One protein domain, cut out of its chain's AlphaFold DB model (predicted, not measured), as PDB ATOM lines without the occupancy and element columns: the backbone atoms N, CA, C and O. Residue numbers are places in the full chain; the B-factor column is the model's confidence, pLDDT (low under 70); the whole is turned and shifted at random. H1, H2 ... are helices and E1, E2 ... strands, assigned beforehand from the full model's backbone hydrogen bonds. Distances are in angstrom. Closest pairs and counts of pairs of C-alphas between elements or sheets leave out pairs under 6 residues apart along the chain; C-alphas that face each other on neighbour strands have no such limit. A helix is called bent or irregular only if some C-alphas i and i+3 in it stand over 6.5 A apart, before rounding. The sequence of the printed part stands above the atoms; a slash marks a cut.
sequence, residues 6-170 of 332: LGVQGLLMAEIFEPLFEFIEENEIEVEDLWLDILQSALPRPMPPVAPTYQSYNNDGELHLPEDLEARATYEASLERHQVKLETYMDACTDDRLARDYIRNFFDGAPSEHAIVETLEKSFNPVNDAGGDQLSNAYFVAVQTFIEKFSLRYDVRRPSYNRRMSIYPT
ATOM      1  N   LEU A   6     267.417 220.556 303.001       90.00
ATOM      2  CA  LEU A   6     268.494 220.942 303.928       90.00
ATOM      3  C   LEU A   6     268.024 221.958 304.983       90.00
ATOM      4  O   LEU A   6     268.448 221.913 306.135       90.00
ATOM      5  N   GLY A   7     267.101 222.853 304.620       89.62
ATOM      6  CA  GLY A   7     266.551 223.852 305.539       89.62
ATOM      7  C   GLY A   7     265.598 223.279 306.595       89.62
ATOM      8  O   GLY A   7     265.267 223.985 307.551       89.62
ATOM      9  N   VAL A   8     265.138 222.036 306.422       92.56
ATOM     10  CA  VAL A   8     264.199 221.322 307.308       92.56
ATOM     11  C   VAL A   8     264.675 219.912 307.675       92.56
ATOM     12  O   VAL A   8     263.888 219.131 308.200       92.56
ATOM     13  N   GLN A   9     265.944 219.574 307.433       91.69
ATOM     14  CA  GLN A   9     266.423 218.191 307.517       91.69
ATOM     15  C   GLN A   9     266.242 217.563 308.907       91.69
ATOM     16  O   GLN A   9     265.801 216.423 309.006       91.69
ATOM     17  N   GLY A  10     266.435 218.342 309.978       90.38
ATOM     18  CA  GLY A  10     266.220 217.878 311.355       90.38
ATOM     19  C   GLY A  10     264.754 217.628 311.731       90.38
ATOM     20  O   GLY A  10     264.464 217.227 312.851       90.38
ATOM     21  N   LEU A  11     263.809 217.878 310.818       93.31
ATOM     22  CA  LEU A  11     262.390 217.552 310.991       93.31
ATOM     23  C   LEU A  11     261.979 216.290 310.220       93.31
ATOM     24  O   LEU A  11     260.867 215.815 310.415       93.31
ATOM     25  N   LEU A  12     262.846 215.735 309.362       93.88
ATOM     26  CA  LEU A  12     262.508 214.574 308.528       93.88
ATOM     27  C   LEU A  12     262.143 213.350 309.366       93.88
ATOM     28  O   LEU A  12     261.174 212.660 309.060       93.88
ATOM     29  N   MET A  13     262.876 213.111 310.453       92.50
ATOM     30  CA  MET A  13     262.576 212.003 311.356       92.50
ATOM     31  C   MET A  13     261.224 212.175 312.033       92.50
ATOM     32  O   MET A  13     260.387 211.285 311.924       92.50
ATOM     33  N   ALA A  14     260.992 213.333 312.649       92.88
ATOM     34  CA  ALA A  14     259.781 213.605 313.414       92.88
ATOM     35  C   ALA A  14     258.506 213.675 312.560       92.88
ATOM     36  O   ALA A  14     257.413 213.427 313.051       92.88
ATOM     37  N   GLU A  15     258.623 214.039 311.284       94.94
ATOM     38  CA  GLU A  15     257.460 214.316 310.434       94.94
ATOM     39  C   GLU A  15     257.201 213.233 309.377       94.94
ATOM     40  O   GLU A  15     256.115 213.204 308.800       94.94
ATOM     41  N   ILE A  16     258.174 212.357 309.096       94.94
ATOM     42  CA  ILE A  16     258.028 211.281 308.101       94.94
ATOM     43  C   ILE A  16     258.168 209.909 308.752       94.94
ATOM     44  O   ILE A  16     257.269 209.080 308.629       94.94
ATOM     45  N   PHE A  17     259.284 209.655 309.436       91.88
ATOM     46  CA  PHE A  17     259.601 208.315 309.935       91.88
ATOM     47  C   PHE A  17     258.921 207.996 311.269       91.88
ATOM     48  O   PHE A  17     258.429 206.887 311.431       91.88
ATOM     49  N   GLU A  18     258.835 208.948 312.200       90.81
ATOM     50  CA  GLU A  18     258.132 208.755 313.476       90.81
ATOM     51  C   GLU A  18     256.637 208.458 313.291       90.81
ATOM     52  O   GLU A  18     256.193 207.433 313.809       90.81
ATOM     53  N   PRO A  19     255.884 209.210 312.463       92.38
ATOM     54  CA  PRO A  19     254.499 208.862 312.153       92.38
ATOM     55  C   PRO A  19     254.363 207.503 311.458       92.38
ATOM     56  O   PRO A  19     253.363 206.813 311.633       92.38
ATOM     57  N   LEU A  20     255.365 207.097 310.668       91.00
ATOM     58  CA  LEU A  20     255.380 205.770 310.056       91.00
ATOM     59  C   LEU A  20     255.589 204.671 311.107       91.00
ATOM     60  O   LEU A  20     254.958 203.624 311.003       91.00
ATOM     61  N   PHE A  21     256.434 204.905 312.118       86.31
ATOM     62  CA  PHE A  21     256.612 203.980 313.243       86.31
ATOM     63  C   PHE A  21     255.302 203.801 314.010       86.31
ATOM     64  O   PHE A  21     254.869 202.672 314.220       86.31
ATOM     65  N   GLU A  22     254.661 204.912 314.379       90.25
ATOM     66  CA  GLU A  22     253.373 204.902 315.077       90.25
ATOM     67  C   GLU A  22     252.323 204.158 314.246       90.25
ATOM     68  O   GLU A  22     251.622 203.294 314.759       90.25
ATOM     69  N   PHE A  23     252.285 204.398 312.932       92.25
ATOM     70  CA  PHE A  23     251.377 203.700 312.030       92.25
ATOM     71  C   PHE A  23     251.616 202.182 311.983       92.25
ATOM     72  O   PHE A  23     250.647 201.423 311.964       92.25
ATOM     73  N   ILE A  24     252.873 201.722 311.965       91.12
ATOM     74  CA  ILE A  24     253.214 200.288 312.006       91.12
ATOM     75  C   ILE A  24     252.703 199.658 313.308       91.12
ATOM     76  O   ILE A  24     252.059 198.610 313.262       91.12
ATOM     77  N   GLU A  25     252.949 200.315 314.446       89.19
ATOM     78  CA  GLU A  25     252.544 199.837 315.773       89.19
ATOM     79  C   GLU A  25     251.014 199.815 315.933       89.19
ATOM     80  O   GLU A  25     250.451 198.804 316.352       89.19
ATOM     81  N   GLU A  26     250.321 200.891 315.550       93.00
ATOM     82  CA  GLU A  26     248.860 201.018 315.668       93.00
ATOM     83  C   GLU A  26     248.088 200.032 314.783       93.00
ATOM     84  O   GLU A  26     246.960 199.658 315.111       93.00
ATOM     85  N   ASN A  27     248.671 199.631 313.652       91.38
ATOM     86  CA  ASN A  27     248.035 198.733 312.688       91.38
ATOM     87  C   ASN A  27     248.542 197.287 312.788       91.38
ATOM     88  O   ASN A  27     248.173 196.478 311.937       91.38
ATOM     89  N   GLU A  28     249.368 196.969 313.794       90.12
ATOM     90  CA  GLU A  28     249.947 195.635 314.014       90.12
ATOM     91  C   GLU A  28     250.613 195.062 312.742       90.12
ATOM     92  O   GLU A  28     250.476 193.881 312.423       90.12
ATOM     93  N   ILE A  29     251.309 195.912 311.974       88.44
ATOM     94  CA  ILE A  29     251.974 195.492 310.733       88.44
ATOM     95  C   ILE A  29     253.264 194.760 311.102       88.44
ATOM     96  O   ILE A  29     254.197 195.360 311.633       88.44
ATOM     97  N   GLU A  30     253.334 193.468 310.789       86.94
ATOM     98  CA  GLU A  30     254.561 192.686 310.940       86.94
ATOM     99  C   GLU A  30     255.605 193.167 309.921       86.94
ATOM    100  O   GLU A  30     255.446 192.982 308.716       86.94
ATOM    101  N   VAL A  31     256.666 193.810 310.413       87.00
ATOM    102  CA  VAL A  31     257.827 194.217 309.617       87.00
ATOM    103  C   VAL A  31     259.077 193.568 310.206       87.00
ATOM    104  O   VAL A  31     259.407 193.784 311.371       87.00
ATOM    105  N   GLU A  32     259.758 192.746 309.413       86.56
ATOM    106  CA  GLU A  32     261.053 192.156 309.769       86.56
ATOM    107  C   GLU A  32     262.161 192.962 309.090       86.56
ATOM    108  O   GLU A  32     262.056 193.264 307.904       86.56
ATOM    109  N   ASP A  33     263.195 193.335 309.848       89.50
ATOM    110  CA  ASP A  33     264.429 193.969 309.356       89.50
ATOM    111  C   ASP A  33     264.246 195.235 308.485       89.50
ATOM    112  O   ASP A  33     265.148 195.637 307.748       89.50
ATOM    113  N   LEU A  34     263.101 195.923 308.589       91.50
ATOM    114  CA  LEU A  34     262.787 197.098 307.767       91.50
ATOM    115  C   LEU A  34     263.847 198.205 307.885       91.50
ATOM    116  O   LEU A  34     264.194 198.837 306.882       91.50
ATOM    117  N   TRP A  35     264.369 198.480 309.085       90.75
ATOM    118  CA  TRP A  35     265.352 199.553 309.259       90.75
ATOM    119  C   TRP A  35     266.720 199.137 308.739       90.75
ATOM    120  O   TRP A  35     267.430 199.982 308.187       90.75
ATOM    121  N   LEU A  36     267.068 197.853 308.842       92.94
ATOM    122  CA  LEU A  36     268.244 197.298 308.172       92.94
ATOM    123  C   LEU A  36     268.132 197.439 306.655       92.94
ATOM    124  O   LEU A  36     269.066 197.941 306.026       92.94
ATOM    125  N   ASP A  37     266.988 197.087 306.073       93.62
ATOM    126  CA  ASP A  37     266.771 197.193 304.632       93.62
ATOM    127  C   ASP A  37     266.830 198.648 304.156       93.62
ATOM    128  O   ASP A  37     267.454 198.944 303.132       93.62
ATOM    129  N   ILE A  38     266.253 199.593 304.909       93.31
ATOM    130  CA  ILE A  38     266.377 201.029 304.617       93.31
ATOM    131  C   ILE A  38     267.836 201.480 304.724       93.31
ATOM    132  O   ILE A  38     268.341 202.125 303.806       93.31
ATOM    133  N   LEU A  39     268.539 201.131 305.804       93.06
ATOM    134  CA  LEU A  39     269.941 201.502 305.992       93.06
ATOM    135  C   LEU A  39     270.816 201.000 304.836       93.06
ATOM    136  O   LEU A  39     271.617 201.758 304.297       93.06
ATOM    137  N   GLN A  40     270.650 199.738 304.445       91.00
ATOM    138  CA  GLN A  40     271.496 199.091 303.443       91.00
ATOM    139  C   GLN A  40     271.166 199.516 302.010       91.00
ATOM    140  O   GLN A  40     272.062 199.572 301.165       91.00
ATOM    141  N   SER A  41     269.893 199.792 301.715       90.75
ATOM    142  CA  SER A  41     269.451 200.118 300.355       90.75
ATOM    143  C   SER A  41     269.391 201.617 300.073       90.75
ATOM    144  O   SER A  41     269.640 202.024 298.934       90.75
ATOM    145  N   ALA A  42     269.064 202.437 301.076       91.25
ATOM    146  CA  ALA A  42     268.761 203.849 300.893       91.25
ATOM    147  C   ALA A  42     269.878 204.778 301.351       91.25
ATOM    148  O   ALA A  42     270.157 205.757 300.657       91.25
ATOM    149  N   LEU A  43     270.531 204.480 302.475       91.44
ATOM    150  CA  LEU A  43     271.561 205.361 303.008       91.44
ATOM    151  C   LEU A  43     272.909 205.098 302.318       91.44
ATOM    152  O   LEU A  43     273.326 203.950 302.149       91.44
ATOM    153  N   PRO A  44     273.636 206.154 301.913       86.75
ATOM    154  CA  PRO A  44     274.945 205.987 301.313       86.75
ATOM    155  C   PRO A  44     275.950 205.508 302.361       86.75
ATOM    156  O   PRO A  44     276.042 206.044 303.467       86.75
ATOM    157  N   ARG A  45     276.785 204.542 301.975       88.50
ATOM    158  CA  ARG A  45     277.925 204.128 302.793       88.50
ATOM    159  C   ARG A  45     278.884 205.314 303.004       88.50
ATOM    160  O   ARG A  45     279.165 206.028 302.037       88.50
ATOM    161  N   PRO A  46     279.465 205.495 304.208       87.88
ATOM    162  CA  PRO A  46     280.459 206.537 304.455       87.88
ATOM    163  C   PRO A  46     281.625 206.486 303.454       87.88
ATOM    164  O   PRO A  46     282.387 205.515 303.415       87.88
ATOM    165  N   MET A  47     281.770 207.542 302.649       86.00
ATOM    166  CA  MET A  47     282.836 207.644 301.651       86.00
ATOM    167  C   MET A  47     284.165 208.057 302.296       86.00
ATOM    168  O   MET A  47     284.165 208.959 303.139       86.00
ATOM    169  N   PRO A  48     285.292 207.433 301.906       88.88
ATOM    170  CA  PRO A  48     286.605 207.832 302.396       88.88
ATOM    171  C   PRO A  48     286.949 209.257 301.933       88.88
ATOM    172  O   PRO A  48     286.533 209.659 300.841       88.88
ATOM    173  N   PRO A  49     287.714 210.028 302.727       89.88
ATOM    174  CA  PRO A  49     288.195 211.334 302.292       89.88
ATOM    175  C   PRO A  49     289.131 211.189 301.087       89.88
ATOM    176  O   PRO A  49     289.835 210.191 300.936       89.88
ATOM    177  N   VAL A  50     289.155 212.208 300.227       89.88
ATOM    178  CA  VAL A  50     290.048 212.244 299.063       89.88
ATOM    179  C   VAL A  50     291.465 212.561 299.532       89.88
ATOM    180  O   VAL A  50     291.677 213.538 300.250       89.88
ATOM    181  N   ALA A  51     292.432 211.739 299.126       89.62
ATOM    182  CA  ALA A  51     293.836 211.977 299.437       89.62
ATOM    183  C   ALA A  51     294.326 213.274 298.762       89.62
ATOM    184  O   ALA A  51     294.071 213.464 297.567       89.62
ATOM    185  N   PRO A  52     295.028 214.163 299.489       88.81
ATOM    186  CA  PRO A  52     295.539 215.400 298.919       88.81
ATOM    187  C   PRO A  52     296.655 215.114 297.909       88.81
ATOM    188  O   PRO A  52     297.456 214.191 298.069       88.81
ATOM    189  N   THR A  53     296.721 215.940 296.868       88.56
ATOM    190  CA  THR A  53     297.865 215.993 295.958       88.56
ATOM    191  C   THR A  53     298.859 217.014 296.478       88.56
ATOM    192  O   THR A  53     298.526 218.193 296.575       88.56
ATOM    193  N   TYR A  54     300.067 216.564 296.792       89.56
ATOM    194  CA  TYR A  54     301.115 217.432 297.315       89.56
ATOM    195  C   TYR A  54     301.893 218.111 296.190       89.56
ATOM    196  O   TYR A  54     302.135 217.502 295.143       89.56
ATOM    197  N   GLN A  55     302.293 219.361 296.404       87.19
ATOM    198  CA  GLN A  55     302.968 220.165 295.389       87.19
ATOM    199  C   GLN A  55     304.433 219.758 295.213       87.19
ATOM    200  O   GLN A  55     304.933 219.724 294.086       87.19
ATOM    201  N   SER A  56     305.143 219.458 296.304       87.56
ATOM    202  CA  SER A  56     306.552 219.065 296.203       87.56
ATOM    203  C   SER A  56     307.071 218.283 297.408       87.56
ATOM    204  O   SER A  56     306.604 218.423 298.536       87.56
ATOM    205  N   TYR A  57     308.110 217.490 297.155       88.06
ATOM    206  CA  TYR A  57     308.866 216.765 298.171       88.06
ATOM    207  C   TYR A  57     310.288 217.326 298.232       88.06
ATOM    208  O   TYR A  57     310.827 217.770 297.216       88.06
ATOM    209  N   ASN A  58     310.895 217.330 299.419       85.94
ATOM    210  CA  ASN A  58     312.303 217.689 299.574       85.94
ATOM    211  C   ASN A  58     313.223 216.560 299.050       85.94
ATOM    212  O   ASN A  58     312.761 215.505 298.610       85.94
ATOM    213  N   ASN A  59     314.542 216.772 299.105       84.25
ATOM    214  CA  ASN A  59     315.532 215.799 298.616       84.25
ATOM    215  C   ASN A  59     315.528 214.461 299.382       84.25
ATOM    216  O   ASN A  59     316.040 213.473 298.859       84.25
ATOM    217  N   ASP A  60     314.938 214.430 300.578       84.75
ATOM    218  CA  ASP A  60     314.786 213.237 301.414       84.75
ATOM    219  C   ASP A  60     313.435 212.526 301.178       84.75
ATOM    220  O   ASP A  60     313.150 211.498 301.789       84.75
ATOM    221  N   GLY A  61     312.606 213.038 300.257       82.38
ATOM    222  CA  GLY A  61     311.290 212.484 299.936       82.38
ATOM    223  C   GLY A  61     310.184 212.881 300.920       82.38
ATOM    224  O   GLY A  61     309.120 212.266 300.916       82.38
ATOM    225  N   GLU A  62     310.406 213.900 301.752       86.25
ATOM    226  CA  GLU A  62     309.456 214.372 302.760       86.25
ATOM    227  C   GLU A  62     308.695 215.627 302.303       86.25
ATOM    228  O   GLU A  62     309.192 216.457 301.533       86.25
ATOM    229  N   LEU A  63     307.473 215.781 302.816       87.00
ATOM    230  CA  LEU A  63     306.692 217.008 302.656       87.00
ATOM    231  C   LEU A  63     307.325 218.122 303.487       87.00
ATOM    232  O   LEU A  63     307.594 217.938 304.672       87.00
ATOM    233  N   HIS A  64     307.537 219.279 302.872       86.19
ATOM    234  CA  HIS A  64     308.197 220.412 303.526       86.19
ATOM    235  C   HIS A  64     307.443 221.733 303.361       86.19
ATOM    236  O   HIS A  64     307.673 222.666 304.133       86.19
ATOM    237  N   LEU A  65     306.552 221.832 302.368       88.50
ATOM    238  CA  LEU A  65     305.738 223.024 302.177       88.50
ATOM    239  C   LEU A  65     304.671 223.104 303.280       88.50
ATOM    240  O   LEU A  65     303.989 222.106 303.525       88.50
ATOM    241  N   PRO A  66     304.489 224.270 303.928       89.25
ATOM    242  CA  PRO A  66     303.473 224.441 304.965       89.25
ATOM    243  C   PRO A  66     302.059 224.061 304.504       89.25
ATOM    244  O   PRO A  66     301.347 223.390 305.243       89.25
ATOM    245  N   GLU A  67     301.692 224.413 303.268       88.81
ATOM    246  CA  GLU A  67     300.389 224.076 302.671       88.81
ATOM    247  C   GLU A  67     300.194 222.557 302.523       88.81
ATOM    248  O   GLU A  67     299.132 222.032 302.852       88.81
ATOM    249  N   ASP A  68     301.231 221.828 302.093       89.50
ATOM    250  CA  ASP A  68     301.183 220.366 301.944       89.50
ATOM    251  C   ASP A  68     301.105 219.657 303.308       89.50
ATOM    252  O   ASP A  68     300.416 218.643 303.455       89.50
ATOM    253  N   LEU A  69     301.784 220.197 304.328       88.50
ATOM    254  CA  LEU A  69     301.714 219.697 305.703       88.50
ATOM    255  C   LEU A  69     300.322 219.917 306.315       88.50
ATOM    256  O   LEU A  69     299.788 219.016 306.964       88.50
ATOM    257  N   GLU A  70     299.712 221.079 306.079       90.69
ATOM    258  CA  GLU A  70     298.348 221.382 306.524       90.69
ATOM    259  C   GLU A  70     297.304 220.522 305.794       90.69
ATOM    260  O   GLU A  70     296.399 219.965 306.429       90.69
ATOM    261  N   ALA A  71     297.458 220.334 304.480       89.19
ATOM    262  CA  ALA A  71     296.608 219.447 303.690       89.19
ATOM    263  C   ALA A  71     296.681 217.999 304.198       89.19
ATOM    264  O   ALA A  71     295.648 217.338 304.345       89.19
ATOM    265  N   ARG A  72     297.884 217.520 304.544       90.88
ATOM    266  CA  ARG A  72     298.078 216.200 305.158       90.88
ATOM    267  C   ARG A  72     297.392 216.092 306.519       90.88
ATOM    268  O   ARG A  72     296.657 215.133 306.739       90.88
ATOM    269  N   ALA A  73     297.587 217.066 307.408       91.50
ATOM    270  CA  ALA A  73     296.958 217.063 308.730       91.50
ATOM    271  C   ALA A  73     295.418 217.075 308.632       91.50
ATOM    272  O   ALA A  73     294.730 216.337 309.340       91.50
ATOM    273  N   THR A  74     294.873 217.862 307.701       92.12
ATOM    274  CA  THR A  74     293.430 217.924 307.421       92.12
ATOM    275  C   THR A  74     292.895 216.589 306.899       92.12
ATOM    276  O   THR A  74     291.813 216.146 307.303       92.12
ATOM    277  N   TYR A  75     293.653 215.924 306.024       92.31
ATOM    278  CA  TYR A  75     293.316 214.600 305.512       92.31
ATOM    279  C   TYR A  75     293.335 213.533 306.612       92.31
ATOM    280  O   TYR A  75     292.370 212.783 306.734       92.31
ATOM    281  N   GLU A  76     294.374 213.495 307.449       93.25
ATOM    282  CA  GLU A  76     294.492 212.536 308.558       93.25
ATOM    283  C   GLU A  76     293.331 212.688 309.557       93.25
ATOM    284  O   GLU A  76     292.669 211.702 309.886       93.25
ATOM    285  N   ALA A  77     292.983 213.923 309.937       92.25
ATOM    286  CA  ALA A  77     291.824 214.189 310.794       92.25
ATOM    287  C   ALA A  77     290.490 213.783 310.138       92.25
ATOM    288  O   ALA A  77     289.565 213.310 310.802       92.25
ATOM    289  N   SER A  78     290.365 213.963 308.820       90.62
ATOM    290  CA  SER A  78     289.176 213.538 308.073       90.62
ATOM    291  C   SER A  78     289.081 212.014 307.964       90.62
ATOM    292  O   SER A  78     287.977 211.471 308.005       90.62
ATOM    293  N   LEU A  79     290.221 211.326 307.864       92.81
ATOM    294  CA  LEU A  79     290.305 209.869 307.806       92.81
ATOM    295  C   LEU A  79     289.906 209.235 309.140       92.81
ATOM    296  O   LEU A  79     289.135 208.281 309.146       92.81
ATOM    297  N   GLU A  80     290.349 209.798 310.264       93.00
ATOM    298  CA  GLU A  80     289.937 209.346 311.599       93.00
ATOM    299  C   GLU A  80     288.418 209.491 311.793       93.00
ATOM    300  O   GLU A  80     287.731 208.541 312.172       93.00
ATOM    301  N   ARG A  81     287.848 210.648 311.424       90.06
ATOM    302  CA  ARG A  81     286.387 210.852 311.448       90.06
ATOM    303  C   ARG A  81     285.648 209.874 310.536       90.06
ATOM    304  O   ARG A  81     284.551 209.434 310.877       90.06
ATOM    305  N   HIS A  82     286.211 209.559 309.368       91.62
ATOM    306  CA  HIS A  82     285.642 208.572 308.449       91.62
ATOM    307  C   HIS A  82     285.635 207.172 309.060       91.62
ATOM    308  O   HIS A  82     284.607 206.506 308.978       91.62
ATOM    309  N   GLN A  83     286.719 206.757 309.718       92.69
ATOM    310  CA  GLN A  83     286.805 205.453 310.378       92.69
ATOM    311  C   GLN A  83     285.740 205.297 311.464       92.69
ATOM    312  O   GLN A  83     285.003 204.314 311.435       92.69
ATOM    313  N   VAL A  84     285.569 206.300 312.332       91.62
ATOM    314  CA  VAL A  84     284.516 206.292 313.367       91.62
ATOM    315  C   VAL A  84     283.120 206.192 312.743       91.62
ATOM    316  O   VAL A  84     282.283 205.400 313.181       91.62
ATOM    317  N   LYS A  85     282.855 206.963 311.678       88.94
ATOM    318  CA  LYS A  85     281.575 206.890 310.951       88.94
ATOM    319  C   LYS A  85     281.354 205.529 310.294       88.94
ATOM    320  O   LYS A  85     280.219 205.061 310.248       88.94
ATOM    321  N   LEU A  86     282.410 204.922 309.754       91.75
ATOM    322  CA  LEU A  86     282.347 203.623 309.094       91.75
ATOM    323  C   LEU A  86     282.089 202.499 310.097       91.75
ATOM    324  O   LEU A  86     281.272 201.637 309.803       91.75
ATOM    325  N   GLU A  87     282.745 202.524 311.255       92.69
ATOM    326  CA  GLU A  87     282.508 201.577 312.350       92.69
ATOM    327  C   GLU A  87     281.060 201.676 312.840       92.69
ATOM    328  O   GLU A  87     280.333 200.690 312.800       92.69
ATOM    329  N   THR A  88     280.587 202.896 313.121       90.94
ATOM    330  CA  THR A  88     279.189 203.140 313.518       90.94
ATOM    331  C   THR A  88     278.196 202.619 312.468       90.94
ATOM    332  O   THR A  88     277.161 202.052 312.809       90.94
ATOM    333  N   TYR A  89     278.500 202.803 311.179       91.75
ATOM    334  CA  TYR A  89     277.687 202.271 310.083       91.75
ATOM    335  C   TYR A  89     277.713 200.736 310.038       91.75
ATOM    336  O   TYR A  89     276.678 200.113 309.833       91.75
ATOM    337  N   MET A  90     278.883 200.116 310.216       92.50
ATOM    338  CA  MET A  90     279.017 198.657 310.222       92.50
ATOM    339  C   MET A  90     278.250 198.028 311.383       92.50
ATOM    340  O   MET A  90     277.543 197.052 311.155       92.50
ATOM    341  N   ASP A  91     278.329 198.616 312.576       92.69
ATOM    342  CA  ASP A  91     277.570 198.170 313.744       92.69
ATOM    343  C   ASP A  91     276.061 198.283 313.495       92.69
ATOM    344  O   ASP A  91     275.315 197.335 313.743       92.69
ATOM    345  N   ALA A  92     275.614 199.404 312.918       92.75
ATOM    346  CA  ALA A  92     274.214 199.620 312.558       92.75
ATOM    347  C   ALA A  92     273.685 198.608 311.527       92.75
ATOM    348  O   ALA A  92     272.507 198.274 311.554       92.75
ATOM    349  N   CYS A  93     274.540 198.063 310.658       91.25
ATOM    350  CA  CYS A  93     274.158 197.011 309.710       91.25
ATOM    351  C   CYS A  93     273.948 195.627 310.350       91.25
ATOM    352  O   CYS A  93     273.589 194.697 309.628       91.25
ATOM    353  N   THR A  94     274.213 195.453 311.648       90.94
ATOM    354  CA  THR A  94     274.083 194.148 312.325       90.94
ATOM    355  C   THR A  94     272.803 193.992 313.140       90.94
ATOM    356  O   THR A  94     272.451 192.867 313.485       90.94
ATOM    357  N   ASP A  95     272.121 195.094 313.452       91.06
ATOM    358  CA  ASP A  95     270.985 195.121 314.370       91.06
ATOM    359  C   ASP A  95     269.984 196.207 313.958       91.06
ATOM    360  O   ASP A  95     270.345 197.366 313.753       91.06
ATOM    361  N   ASP A  96     268.710 195.834 313.866       87.81
ATOM    362  CA  ASP A  96     267.625 196.698 313.390       87.81
ATOM    363  C   ASP A  96     267.371 197.916 314.299       87.81
ATOM    364  O   ASP A  96     267.085 199.021 313.824       87.81
ATOM    365  N   ARG A  97     267.596 197.784 315.612       87.31
ATOM    366  CA  ARG A  97     267.498 198.914 316.547       87.31
ATOM    367  C   ARG A  97     268.648 199.897 316.336       87.31
ATOM    368  O   ARG A  97     268.415 201.107 316.344       87.31
ATOM    369  N   LEU A  98     269.870 199.405 316.126       91.44
ATOM    370  CA  LEU A  98     271.013 200.257 315.785       91.44
ATOM    371  C   LEU A  98     270.841 200.918 314.410       91.44
ATOM    372  O   LEU A  98     271.183 202.092 314.264       91.44
ATOM    373  N   ALA A  99     270.255 200.221 313.432       90.88
ATOM    374  CA  ALA A  99     269.910 200.793 312.133       90.88
ATOM    375  C   ALA A  99     268.927 201.962 312.272       90.88
ATOM    376  O   ALA A  99     269.157 203.043 311.723       90.88
ATOM    377  N   ARG A 100     267.879 201.794 313.086       87.25
ATOM    378  CA  ARG A 100     266.918 202.859 313.402       87.25
ATOM    379  C   ARG A 100     267.588 204.074 314.047       87.25
ATOM    380  O   ARG A 100     267.316 205.208 313.650       87.25
ATOM    381  N   ASP A 101     268.469 203.855 315.024       88.00
ATOM    382  CA  ASP A 101     269.208 204.938 315.684       88.00
ATOM    383  C   ASP A 101     270.178 205.640 314.713       88.00
ATOM    384  O   ASP A 101     270.330 206.865 314.764       88.00
ATOM    385  N   TYR A 102     270.786 204.904 313.778       90.56
ATOM    386  CA  TYR A 102     271.633 205.474 312.729       90.56
ATOM    387  C   TYR A 102     270.833 206.360 311.768       90.56
ATOM    388  O   TYR A 102     271.218 207.506 311.528       90.56
ATOM    389  N   ILE A 103     269.699 205.865 311.258       88.88
ATOM    390  CA  ILE A 103     268.809 206.616 310.357       88.88
ATOM    391  C   ILE A 103     268.338 207.905 311.033       88.88
ATOM    392  O   ILE A 103     268.337 208.960 310.395       88.88
ATOM    393  N   ARG A 104     268.028 207.852 312.337       85.44
ATOM    394  CA  ARG A 104     267.617 209.036 313.100       85.44
ATOM    395  C   ARG A 104     268.648 210.161 313.034       85.44
ATOM    396  O   ARG A 104     268.278 211.314 312.856       85.44
ATOM    397  N   ASN A 105     269.929 209.816 313.121       87.31
ATOM    398  CA  ASN A 105     271.028 210.782 313.117       87.31
ATOM    399  C   ASN A 105     271.520 211.150 311.705       87.31
ATOM    400  O   ASN A 105     272.219 212.149 311.541       87.31
ATOM    401  N   PHE A 106     271.188 210.359 310.677       87.94
ATOM    402  CA  PHE A 106     271.655 210.592 309.309       87.94
ATOM    403  C   PHE A 106     271.188 211.946 308.762       87.94
ATOM    404  O   PHE A 106     271.994 212.701 308.214       87.94
ATOM    405  N   PHE A 107     269.902 212.272 308.925       88.25
ATOM    406  CA  PHE A 107     269.318 213.479 308.332       88.25
ATOM    407  C   PHE A 107     269.841 214.779 308.950       88.25
ATOM    408  O   PHE A 107     269.943 215.781 308.247       88.25
ATOM    409  N   ASP A 108     270.255 214.765 310.217       85.75
ATOM    410  CA  ASP A 108     270.853 215.936 310.870       85.75
ATOM    411  C   ASP A 108     272.200 216.334 310.248       85.75
ATOM    412  O   ASP A 108     272.584 217.505 310.276       85.75
ATOM    413  N   GLY A 109     272.906 215.362 309.663       82.44
ATOM    414  CA  GLY A 109     274.223 215.523 309.049       82.44
ATOM    415  C   GLY A 109     274.260 215.201 307.557       82.44
ATOM    416  O   GLY A 109     275.336 214.854 307.056       82.44
ATOM    417  N   ALA A 110     273.124 215.267 306.859       85.88
ATOM    418  CA  ALA A 110     273.058 214.924 305.445       85.88
ATOM    419  C   ALA A 110     274.001 215.822 304.610       85.88
ATOM    420  O   ALA A 110     274.046 217.037 304.815       85.88
ATOM    421  N   PRO A 111     274.774 215.252 303.664       82.69
ATOM    422  CA  PRO A 111     275.816 215.996 302.953       82.69
ATOM    423  C   PRO A 111     275.269 216.947 301.879       82.69
ATOM    424  O   PRO A 111     275.953 217.897 301.505       82.69
ATOM    425  N   SER A 112     274.073 216.680 301.348       87.44
ATOM    426  CA  SER A 112     273.437 217.482 300.300       87.44
ATOM    427  C   SER A 112     271.923 217.269 300.259       87.44
ATOM    428  O   SER A 112     271.408 216.267 300.760       87.44
ATOM    429  N   GLU A 113     271.209 218.197 299.616       89.19
ATOM    430  CA  GLU A 113     269.772 218.070 299.351       89.19
ATOM    431  C   GLU A 113     269.479 216.850 298.468       89.19
ATOM    432  O   GLU A 113     268.568 216.077 298.765       89.19
ATOM    433  N   HIS A 114     270.309 216.618 297.448       89.44
ATOM    434  CA  HIS A 114     270.209 215.431 296.602       89.44
ATOM    435  C   HIS A 114     270.300 214.125 297.403       89.44
ATOM    436  O   HIS A 114     269.503 213.223 297.166       89.44
ATOM    437  N   ALA A 115     271.210 214.036 298.382       89.56
ATOM    438  CA  ALA A 115     271.349 212.838 299.208       89.56
ATOM    439  C   ALA A 115     270.095 212.575 300.055       89.56
ATOM    440  O   ALA A 115     269.696 211.428 300.219       89.56
ATOM    441  N   ILE A 116     269.437 213.626 300.561       93.19
ATOM    442  CA  ILE A 116     268.162 213.483 301.277       93.19
ATOM    443  C   ILE A 116     267.086 212.940 300.337       93.19
ATOM    444  O   ILE A 116     266.410 211.971 300.676       93.19
ATOM    445  N   VAL A 117     266.932 213.559 299.163       93.81
ATOM    446  CA  VAL A 117     265.933 213.157 298.164       93.81
ATOM    447  C   VAL A 117     266.141 211.702 297.751       93.81
ATOM    448  O   VAL A 117     265.201 210.913 297.798       93.81
ATOM    449  N   GLU A 118     267.376 211.335 297.416       92.31
ATOM    450  CA  GLU A 118     267.736 209.979 297.009       92.31
ATOM    451  C   GLU A 118     267.447 208.961 298.122       92.31
ATOM    452  O   GLU A 118     266.853 207.914 297.858       92.31
ATOM    453  N   THR A 119     267.796 209.274 299.376       93.88
ATOM    454  CA  THR A 119     267.475 208.417 300.526       93.88
ATOM    455  C   THR A 119     265.964 208.245 300.684       93.88
ATOM    456  O   THR A 119     265.496 207.120 300.875       93.88
ATOM    457  N   LEU A 120     265.173 209.318 300.572       95.25
ATOM    458  CA  LEU A 120     263.714 209.234 300.685       95.25
ATOM    459  C   LEU A 120     263.108 208.366 299.573       95.25
ATOM    460  O   LEU A 120     262.245 207.529 299.848       95.25
ATOM    461  N   GLU A 121     263.569 208.522 298.331       94.94
ATOM    462  CA  GLU A 121     263.129 207.705 297.194       94.94
ATOM    463  C   GLU A 121     263.513 206.231 297.355       94.94
ATOM    464  O   GLU A 121     262.683 205.350 297.133       94.94
ATOM    465  N   LYS A 122     264.754 205.942 297.763       94.06
ATOM    466  CA  LYS A 122     265.242 204.567 297.927       94.06
ATOM    467  C   LYS A 122     264.585 203.842 299.097       94.06
ATOM    468  O   LYS A 122     264.301 202.654 298.966       94.06
ATOM    469  N   SER A 123     264.263 204.555 300.180       94.38
ATOM    470  CA  SER A 123     263.567 203.994 301.352       94.38
ATOM    471  C   SER A 123     262.178 203.452 301.005       94.38
ATOM    472  O   SER A 123     261.650 202.599 301.709       94.38
ATOM    473  N   PHE A 124     261.586 203.900 299.897       94.00
ATOM    474  CA  PHE A 124     260.263 203.462 299.479       94.00
ATOM    475  C   PHE A 124     260.176 201.954 299.185       94.00
ATOM    476  O   PHE A 124     259.157 201.343 299.502       94.00
ATOM    477  N   ASN A 125     261.203 201.349 298.572       92.31
ATOM    478  CA  ASN A 125     261.152 199.924 298.220       92.31
ATOM    479  C   ASN A 125     261.154 199.023 299.470       92.31
ATOM    480  O   ASN A 125     260.217 198.242 299.582       92.31
ATOM    481  N   PRO A 126     262.076 199.180 300.445       93.31
ATOM    482  CA  PRO A 126     261.994 198.469 301.726       93.31
ATOM    483  C   PRO A 126     260.633 198.598 302.415       93.31
ATOM    484  O   PRO A 126     260.047 197.616 302.854       93.31
ATOM    485  N   VAL A 127     260.078 199.813 302.447       92.56
ATOM    486  CA  VAL A 127     258.766 200.085 303.052       92.56
ATOM    487  C   VAL A 127     257.643 199.338 302.321       92.56
ATOM    488  O   VAL A 127     256.721 198.813 302.947       92.56
ATOM    489  N   ASN A 128     257.704 199.285 300.992       91.88
ATOM    490  CA  ASN A 128     256.760 198.528 300.177       91.88
ATOM    491  C   ASN A 128     256.913 197.016 300.349       91.88
ATOM    492  O   ASN A 128     255.908 196.312 300.376       91.88
ATOM    493  N   ASP A 129     258.138 196.521 300.452       91.38
ATOM    494  CA  ASP A 129     258.406 195.090 300.549       91.38
ATOM    495  C   ASP A 129     258.026 194.550 301.938       91.38
ATOM    496  O   ASP A 129     257.476 193.454 302.026       91.38
ATOM    497  N   ALA A 130     258.201 195.351 302.996       91.06
ATOM    498  CA  ALA A 130     257.837 194.982 304.362       91.06
ATOM    499  C   ALA A 130     256.321 195.029 304.626       91.06
ATOM    500  O   ALA A 130     255.751 194.079 305.151       91.06
ATOM    501  N   GLY A 131     255.645 196.130 304.271       86.62
ATOM    502  CA  GLY A 131     254.238 196.357 304.650       86.62
ATOM    503  C   GLY A 131     253.259 196.480 303.478       86.62
ATOM    504  O   GLY A 131     252.107 196.891 303.663       86.62
ATOM    505  N   GLY A 132     253.705 196.180 302.258       88.94
ATOM    506  CA  GLY A 132     252.884 196.210 301.051       88.94
ATOM    507  C   GLY A 132     252.308 197.589 300.714       88.94
ATOM    508  O   GLY A 132     252.875 198.650 301.003       88.94
ATOM    509  N   ASP A 133     251.130 197.581 300.085       89.88
ATOM    510  CA  ASP A 133     250.449 198.801 299.642       89.88
ATOM    511  C   ASP A 133     250.056 199.708 300.822       89.88
ATOM    512  O   ASP A 133     250.094 200.929 300.689       89.88
ATOM    513  N   GLN A 134     249.699 199.142 301.980       91.19
ATOM    514  CA  GLN A 134     249.270 199.923 303.143       91.19
ATOM    515  C   GLN A 134     250.410 200.802 303.669       91.19
ATOM    516  O   GLN A 134     250.253 202.023 303.761       91.19
ATOM    517  N   LEU A 135     251.566 200.200 303.952       92.31
ATOM    518  CA  LEU A 135     252.700 200.917 304.527       92.31
ATOM    519  C   LEU A 135     253.368 201.852 303.511       92.31
ATOM    520  O   LEU A 135     253.679 203.002 303.821       92.31
ATOM    521  N   SER A 136     253.512 201.410 302.261       92.56
ATOM    522  CA  SER A 136     254.075 202.253 301.204       92.56
ATOM    523  C   SER A 136     253.196 203.463 300.871       92.56
ATOM    524  O   SER A 136     253.725 204.509 300.487       92.56
ATOM    525  N   ASN A 137     251.866 203.351 301.001       92.94
ATOM    526  CA  ASN A 137     250.954 204.489 300.862       92.94
ATOM    527  C   ASN A 137     251.100 205.462 302.035       92.94
ATOM    528  O   ASN A 137     251.148 206.667 301.800       92.94
ATOM    529  N   ALA A 138     251.204 204.959 303.269       94.25
ATOM    530  CA  ALA A 138     251.423 205.796 304.448       94.25
ATOM    531  C   ALA A 138     252.726 206.601 304.324       94.25
ATOM    532  O   ALA A 138     252.717 207.820 304.485       94.25
ATOM    533  N   TYR A 139     253.819 205.947 303.920       95.19
ATOM    534  CA  TYR A 139     255.098 206.614 303.677       95.19
ATOM    535  C   TYR A 139     255.020 207.652 302.550       95.19
ATOM    536  O   TYR A 139     255.477 208.781 302.718       95.19
ATOM    537  N   PHE A 140     254.381 207.318 301.422       95.31
ATOM    538  CA  PHE A 140     254.167 208.270 300.327       95.31
ATOM    539  C   PHE A 140     253.419 209.526 300.800       95.31
ATOM    540  O   PHE A 140     253.847 210.646 300.519       95.31
ATOM    541  N   VAL A 141     252.321 209.344 301.542       95.12
ATOM    542  CA  VAL A 141     251.511 210.448 302.075       95.12
ATOM    543  C   VAL A 141     252.307 211.274 303.084       95.12
ATOM    544  O   VAL A 141     252.196 212.499 303.063       95.12
ATOM    545  N   ALA A 142     253.139 210.649 303.919       96.62
ATOM    546  CA  ALA A 142     254.001 211.356 304.864       96.62
ATOM    547  C   ALA A 142     255.013 212.264 304.141       96.62
ATOM    548  O   ALA A 142     255.096 213.456 304.439       96.62
ATOM    549  N   VAL A 143     255.711 211.746 303.122       96.62
ATOM    550  CA  VAL A 143     256.663 212.531 302.312       96.62
ATOM    551  C   VAL A 143     255.953 213.662 301.559       96.62
ATOM    552  O   VAL A 143     256.435 214.797 301.550       96.62
ATOM    553  N   GLN A 144     254.791 213.388 300.960       95.94
ATOM    554  CA  GLN A 144     253.992 214.405 300.273       95.94
ATOM    555  C   GLN A 144     253.544 215.512 301.238       95.94
ATOM    556  O   GLN A 144     253.753 216.696 300.967       95.94
ATOM    557  N   THR A 145     252.984 215.133 302.387       95.94
ATOM    558  CA  THR A 145     252.512 216.076 303.409       95.94
ATOM    559  C   THR A 145     253.663 216.926 303.934       95.94
ATOM    560  O   THR A 145     253.494 218.127 304.128       95.94
ATOM    561  N   PHE A 146     254.850 216.341 304.115       96.19
ATOM    562  CA  PHE A 146     256.049 217.072 304.509       96.19
ATOM    563  C   PHE A 146     256.429 218.145 303.481       96.19
ATOM    564  O   PHE A 146     256.617 219.314 303.836       96.19
ATOM    565  N   ILE A 147     256.493 217.772 302.201       95.25
ATOM    566  CA  ILE A 147     256.793 218.697 301.102       95.25
ATOM    567  C   ILE A 147     255.780 219.846 301.055       95.25
ATOM    568  O   ILE A 147     256.182 221.008 300.968       95.25
ATOM    569  N   GLU A 148     254.486 219.551 301.175       93.94
ATOM    570  CA  GLU A 148     253.422 220.559 301.168       93.94
ATOM    571  C   GLU A 148     253.495 221.475 302.404       93.94
ATOM    572  O   GLU A 148     253.501 222.704 302.270       93.94
ATOM    573  N   LYS A 149     253.638 220.893 303.603       94.69
ATOM    574  CA  LYS A 149     253.704 221.599 304.895       94.69
ATOM    575  C   LYS A 149     254.841 222.614 304.942       94.69
ATOM    576  O   LYS A 149     254.653 223.722 305.445       94.69
ATOM    577  N   PHE A 150     256.008 222.260 304.408       92.44
ATOM    578  CA  PHE A 150     257.173 223.148 304.377       92.44
ATOM    579  C   PHE A 150     257.320 223.928 303.066       92.44
ATOM    580  O   PHE A 150     258.268 224.705 302.927       92.44
ATOM    581  N   SER A 151     256.362 223.782 302.138       90.56
ATOM    582  CA  SER A 151     256.380 224.410 300.810       90.56
ATOM    583  C   SER A 151     257.715 224.180 300.098       90.56
ATOM    584  O   SER A 151     258.347 225.114 299.594       90.56
ATOM    585  N   LEU A 152     258.176 222.929 300.129       93.31
ATOM    586  CA  LEU A 152     259.413 222.534 299.477       93.31
ATOM    587  C   LEU A 152     259.247 222.612 297.962       93.31
ATOM    588  O   LEU A 152     258.155 222.490 297.412       93.31
ATOM    589  N   ARG A 153     260.364 222.792 297.267       91.75
ATOM    590  CA  ARG A 153     260.417 222.975 295.811       91.75
ATOM    591  C   ARG A 153     260.030 221.741 294.974       91.75
ATOM    592  O   ARG A 153     260.166 221.793 293.748       91.75
ATOM    593  N   TYR A 154     259.577 220.661 295.600       94.25
ATOM    594  CA  TYR A 154     259.398 219.344 294.995       94.25
ATOM    595  C   TYR A 154     257.929 218.931 294.867       94.25
ATOM    596  O   TYR A 154     257.046 219.516 295.484       94.25
ATOM    597  N   ASP A 155     257.690 217.912 294.050       93.81
ATOM    598  CA  ASP A 155     256.426 217.191 293.905       93.81
ATOM    599  C   ASP A 155     256.717 215.689 293.991       93.81
ATOM    600  O   ASP A 155     257.675 215.207 293.378       93.81
ATOM    601  N   VAL A 156     255.912 214.945 294.749       94.31
ATOM    602  CA  VAL A 156     256.079 213.493 294.904       94.31
ATOM    603  C   VAL A 156     255.122 212.796 293.962       94.31
ATOM    604  O   VAL A 156     253.920 213.053 293.958       94.31
ATOM    605  N   ARG A 157     255.638 211.866 293.166       92.12
ATOM    606  CA  ARG A 157     254.825 211.086 292.237       92.12
ATOM    607  C   ARG A 157     255.061 209.610 292.436       92.12
ATOM    608  O   ARG A 157     256.160 209.176 292.768       92.12
ATOM    609  N   ARG A 158     254.018 208.836 292.154       86.38
ATOM    610  CA  ARG A 158     254.084 207.382 292.063       86.38
ATOM    611  C   ARG A 158     253.716 206.961 290.639       86.38
ATOM    612  O   ARG A 158     252.529 206.808 290.342       86.38
ATOM    613  N   PRO A 159     254.685 206.859 289.708       75.94
ATOM    614  CA  PRO A 159     254.377 206.524 288.329       75.94
ATOM    615  C   PRO A 159     253.735 205.135 288.228       75.94
ATOM    616  O   PRO A 159     254.214 204.150 288.794       75.94
ATOM    617  N   SER A 160     252.645 205.043 287.466       71.38
ATOM    618  CA  SER A 160     251.835 203.821 287.359       71.38
ATOM    619  C   SER A 160     252.590 202.618 286.779       71.38
ATOM    620  O   SER A 160     252.174 201.482 286.985       71.38
ATOM    621  N   TYR A 161     253.694 202.852 286.062       65.81
ATOM    622  CA  TYR A 161     254.448 201.821 285.344       65.81
ATOM    623  C   TYR A 161     255.533 201.129 286.177       65.81
ATOM    624  O   TYR A 161     255.987 200.059 285.784       65.81
ATOM    625  N   ASN A 162     255.975 201.713 287.295       65.81
ATOM    626  CA  ASN A 162     257.057 201.143 288.106       65.81
ATOM    627  C   ASN A 162     256.718 201.006 289.595       65.81
ATOM    628  O   ASN A 162     257.535 200.450 290.319       65.81
ATOM    629  N   ARG A 163     255.545 201.488 290.047       69.69
ATOM    630  CA  ARG A 163     255.124 201.522 291.463       69.69
ATOM    631  C   ARG A 163     256.151 202.161 292.408       69.69
ATOM    632  O   ARG A 163     256.020 202.008 293.611       69.69
ATOM    633  N   ARG A 164     257.142 202.898 291.898       83.50
ATOM    634  CA  ARG A 164     258.151 203.574 292.721       83.50
ATOM    635  C   ARG A 164     257.649 204.946 293.128       83.50
ATOM    636  O   ARG A 164     256.871 205.556 292.400       83.50
ATOM    637  N   MET A 165     258.113 205.441 294.265       92.06
ATOM    638  CA  MET A 165     258.014 206.856 294.595       92.06
ATOM    639  C   MET A 165     259.204 207.598 293.991       92.06
ATOM    640  O   MET A 165     260.337 207.132 294.076       92.06
ATOM    641  N   SER A 166     258.938 208.749 293.383       92.19
ATOM    642  CA  SER A 166     259.974 209.655 292.893       92.19
ATOM    643  C   SER A 166     259.608 211.101 293.210       92.19
ATOM    644  O   SER A 166     258.437 211.482 293.158       92.19
ATOM    645  N   ILE A 167     260.612 211.898 293.543       93.81
ATOM    646  CA  ILE A 167     260.520 213.282 293.986       93.81
ATOM    647  C   ILE A 167     261.110 214.155 292.877       93.81
ATOM    648  O   ILE A 167     262.293 214.087 292.556       93.81
ATOM    649  N   TYR A 168     260.275 214.994 292.277       91.12
ATOM    650  CA  TYR A 168     260.650 215.817 291.132       91.12
ATOM    651  C   TYR A 168     260.746 217.284 291.533       91.12
ATOM    652  O   TYR A 168     259.841 217.779 292.209       91.12
ATOM    653  N   PRO A 169     261.782 218.026 291.103       92.12
ATOM    654  CA  PRO A 169     261.766 219.473 291.237       92.12
ATOM    655  C   PRO A 169     260.597 220.043 290.428       92.12
ATOM    656  O   PRO A 169     260.313 219.624 289.302       92.12
ATOM    657  N   THR A 170     259.906 221.021 290.999       91.56
ATOM    658  CA  THR A 170     258.827 221.732 290.313       91.56
ATOM    659  C   THR A 170     259.384 222.932 289.560       91.56
ATOM    660  O   THR A 170     260.388 223.521 289.960       91.56
TER     661      THR A 170
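This is residues 6 to 170 of the 332 residues of an uncharacterized protein of Gluconobacter roseus NBRC 3990 (UniProt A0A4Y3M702). A body of helices bears one long arm: H3 and the unnamed residues 43 to 65 reach away from it, out and back, and make the length. In the body, the bent helix H5 folds back on itself as a hairpin of two arms, with H1 and H4 near it and the short H2 between H4 and H5a; a small strand hairpin, E1 and E2, covers part of H5. The printed part has 165 residues, with five named helices and two named strands in the order H1 H2 H3 H4 H5 E1 E2; the two-stranded sheet is antiparallel and the class is mostly helix. The whole is loose, with a radius of gyration of the C-alphas of 20.2 A, and elongated, spanning 70 by 38 by 29 A.

H1, residues 6 to 26, begins at C-alpha 6 (268.494, 220.942, 303.928) and is 30.3 A long; it is irregular, with C-alphas 7 and 10 8.3 A apart. H2 is residues 34 to 42. H3, residues 66 to 92, measures 39.1 A from C-alpha 66 (303.473, 224.441, 304.965). H4, residues 96 to 109, 20.4 A, is only just irregular: C-alphas 104 and 107 are 6.7 A apart. H5, residues 113 to 149, was assigned as one helix by its hydrogen bonds but is bent, with C-alphas 130 and 133 9.6 A apart; its arms are H5a, residues 113 to 130, 26.5 A, and H5b, residues 133 to 149, 23.6 A. E1 is residues 154 to 157, and E2, residues 166 to 169, ends at C-alpha 169 (261.766, 219.473, 291.237).

The hub is H4, which touches H1, H2 and H3. H3 and H4 form a helical hairpin at a shallow tilt of 34 degrees, only just short of steep; H3 touches H4 with residues 88 to 92 alone, the closest C-alphas being those of Ala 92 and Ala 99, 4.5 A. H1 touches H4 at Gly 10 and Asp 108, their closest C-alphas, 5.0 A. H2 touches H5a at a steep tilt of 43 degrees, with C-alphas 42 and 122 closest, 4.7 A. H5a and H5b touch and run opposite ways at a shallow tilt of 24 degrees, with C-alphas 128 and 136 closest, 4.7 A. H1 touches H5b with residues 15 to 24 alone, closest at C-alphas 16 and 142, 5.2 A. E1 and E2 form an antiparallel hairpin, with N 155 and O 168 2.8 A apart, within hydrogen-bond range. Every O i to N i+4 pair is within hydrogen-bond range in H2, H3 and H5b; the count is 10 of 17 in H1, 7 of 10 in H4 and 11 of 14 in H5a.

The two C-alphas farthest apart are those of Asn 27 and Asn 59, 71.0 A. The printed part has no cut, and the link from H2 to H3, 23 residues, is long. The mean pLDDT of the printed part is 90.1; residues 161 to 163 are under 70.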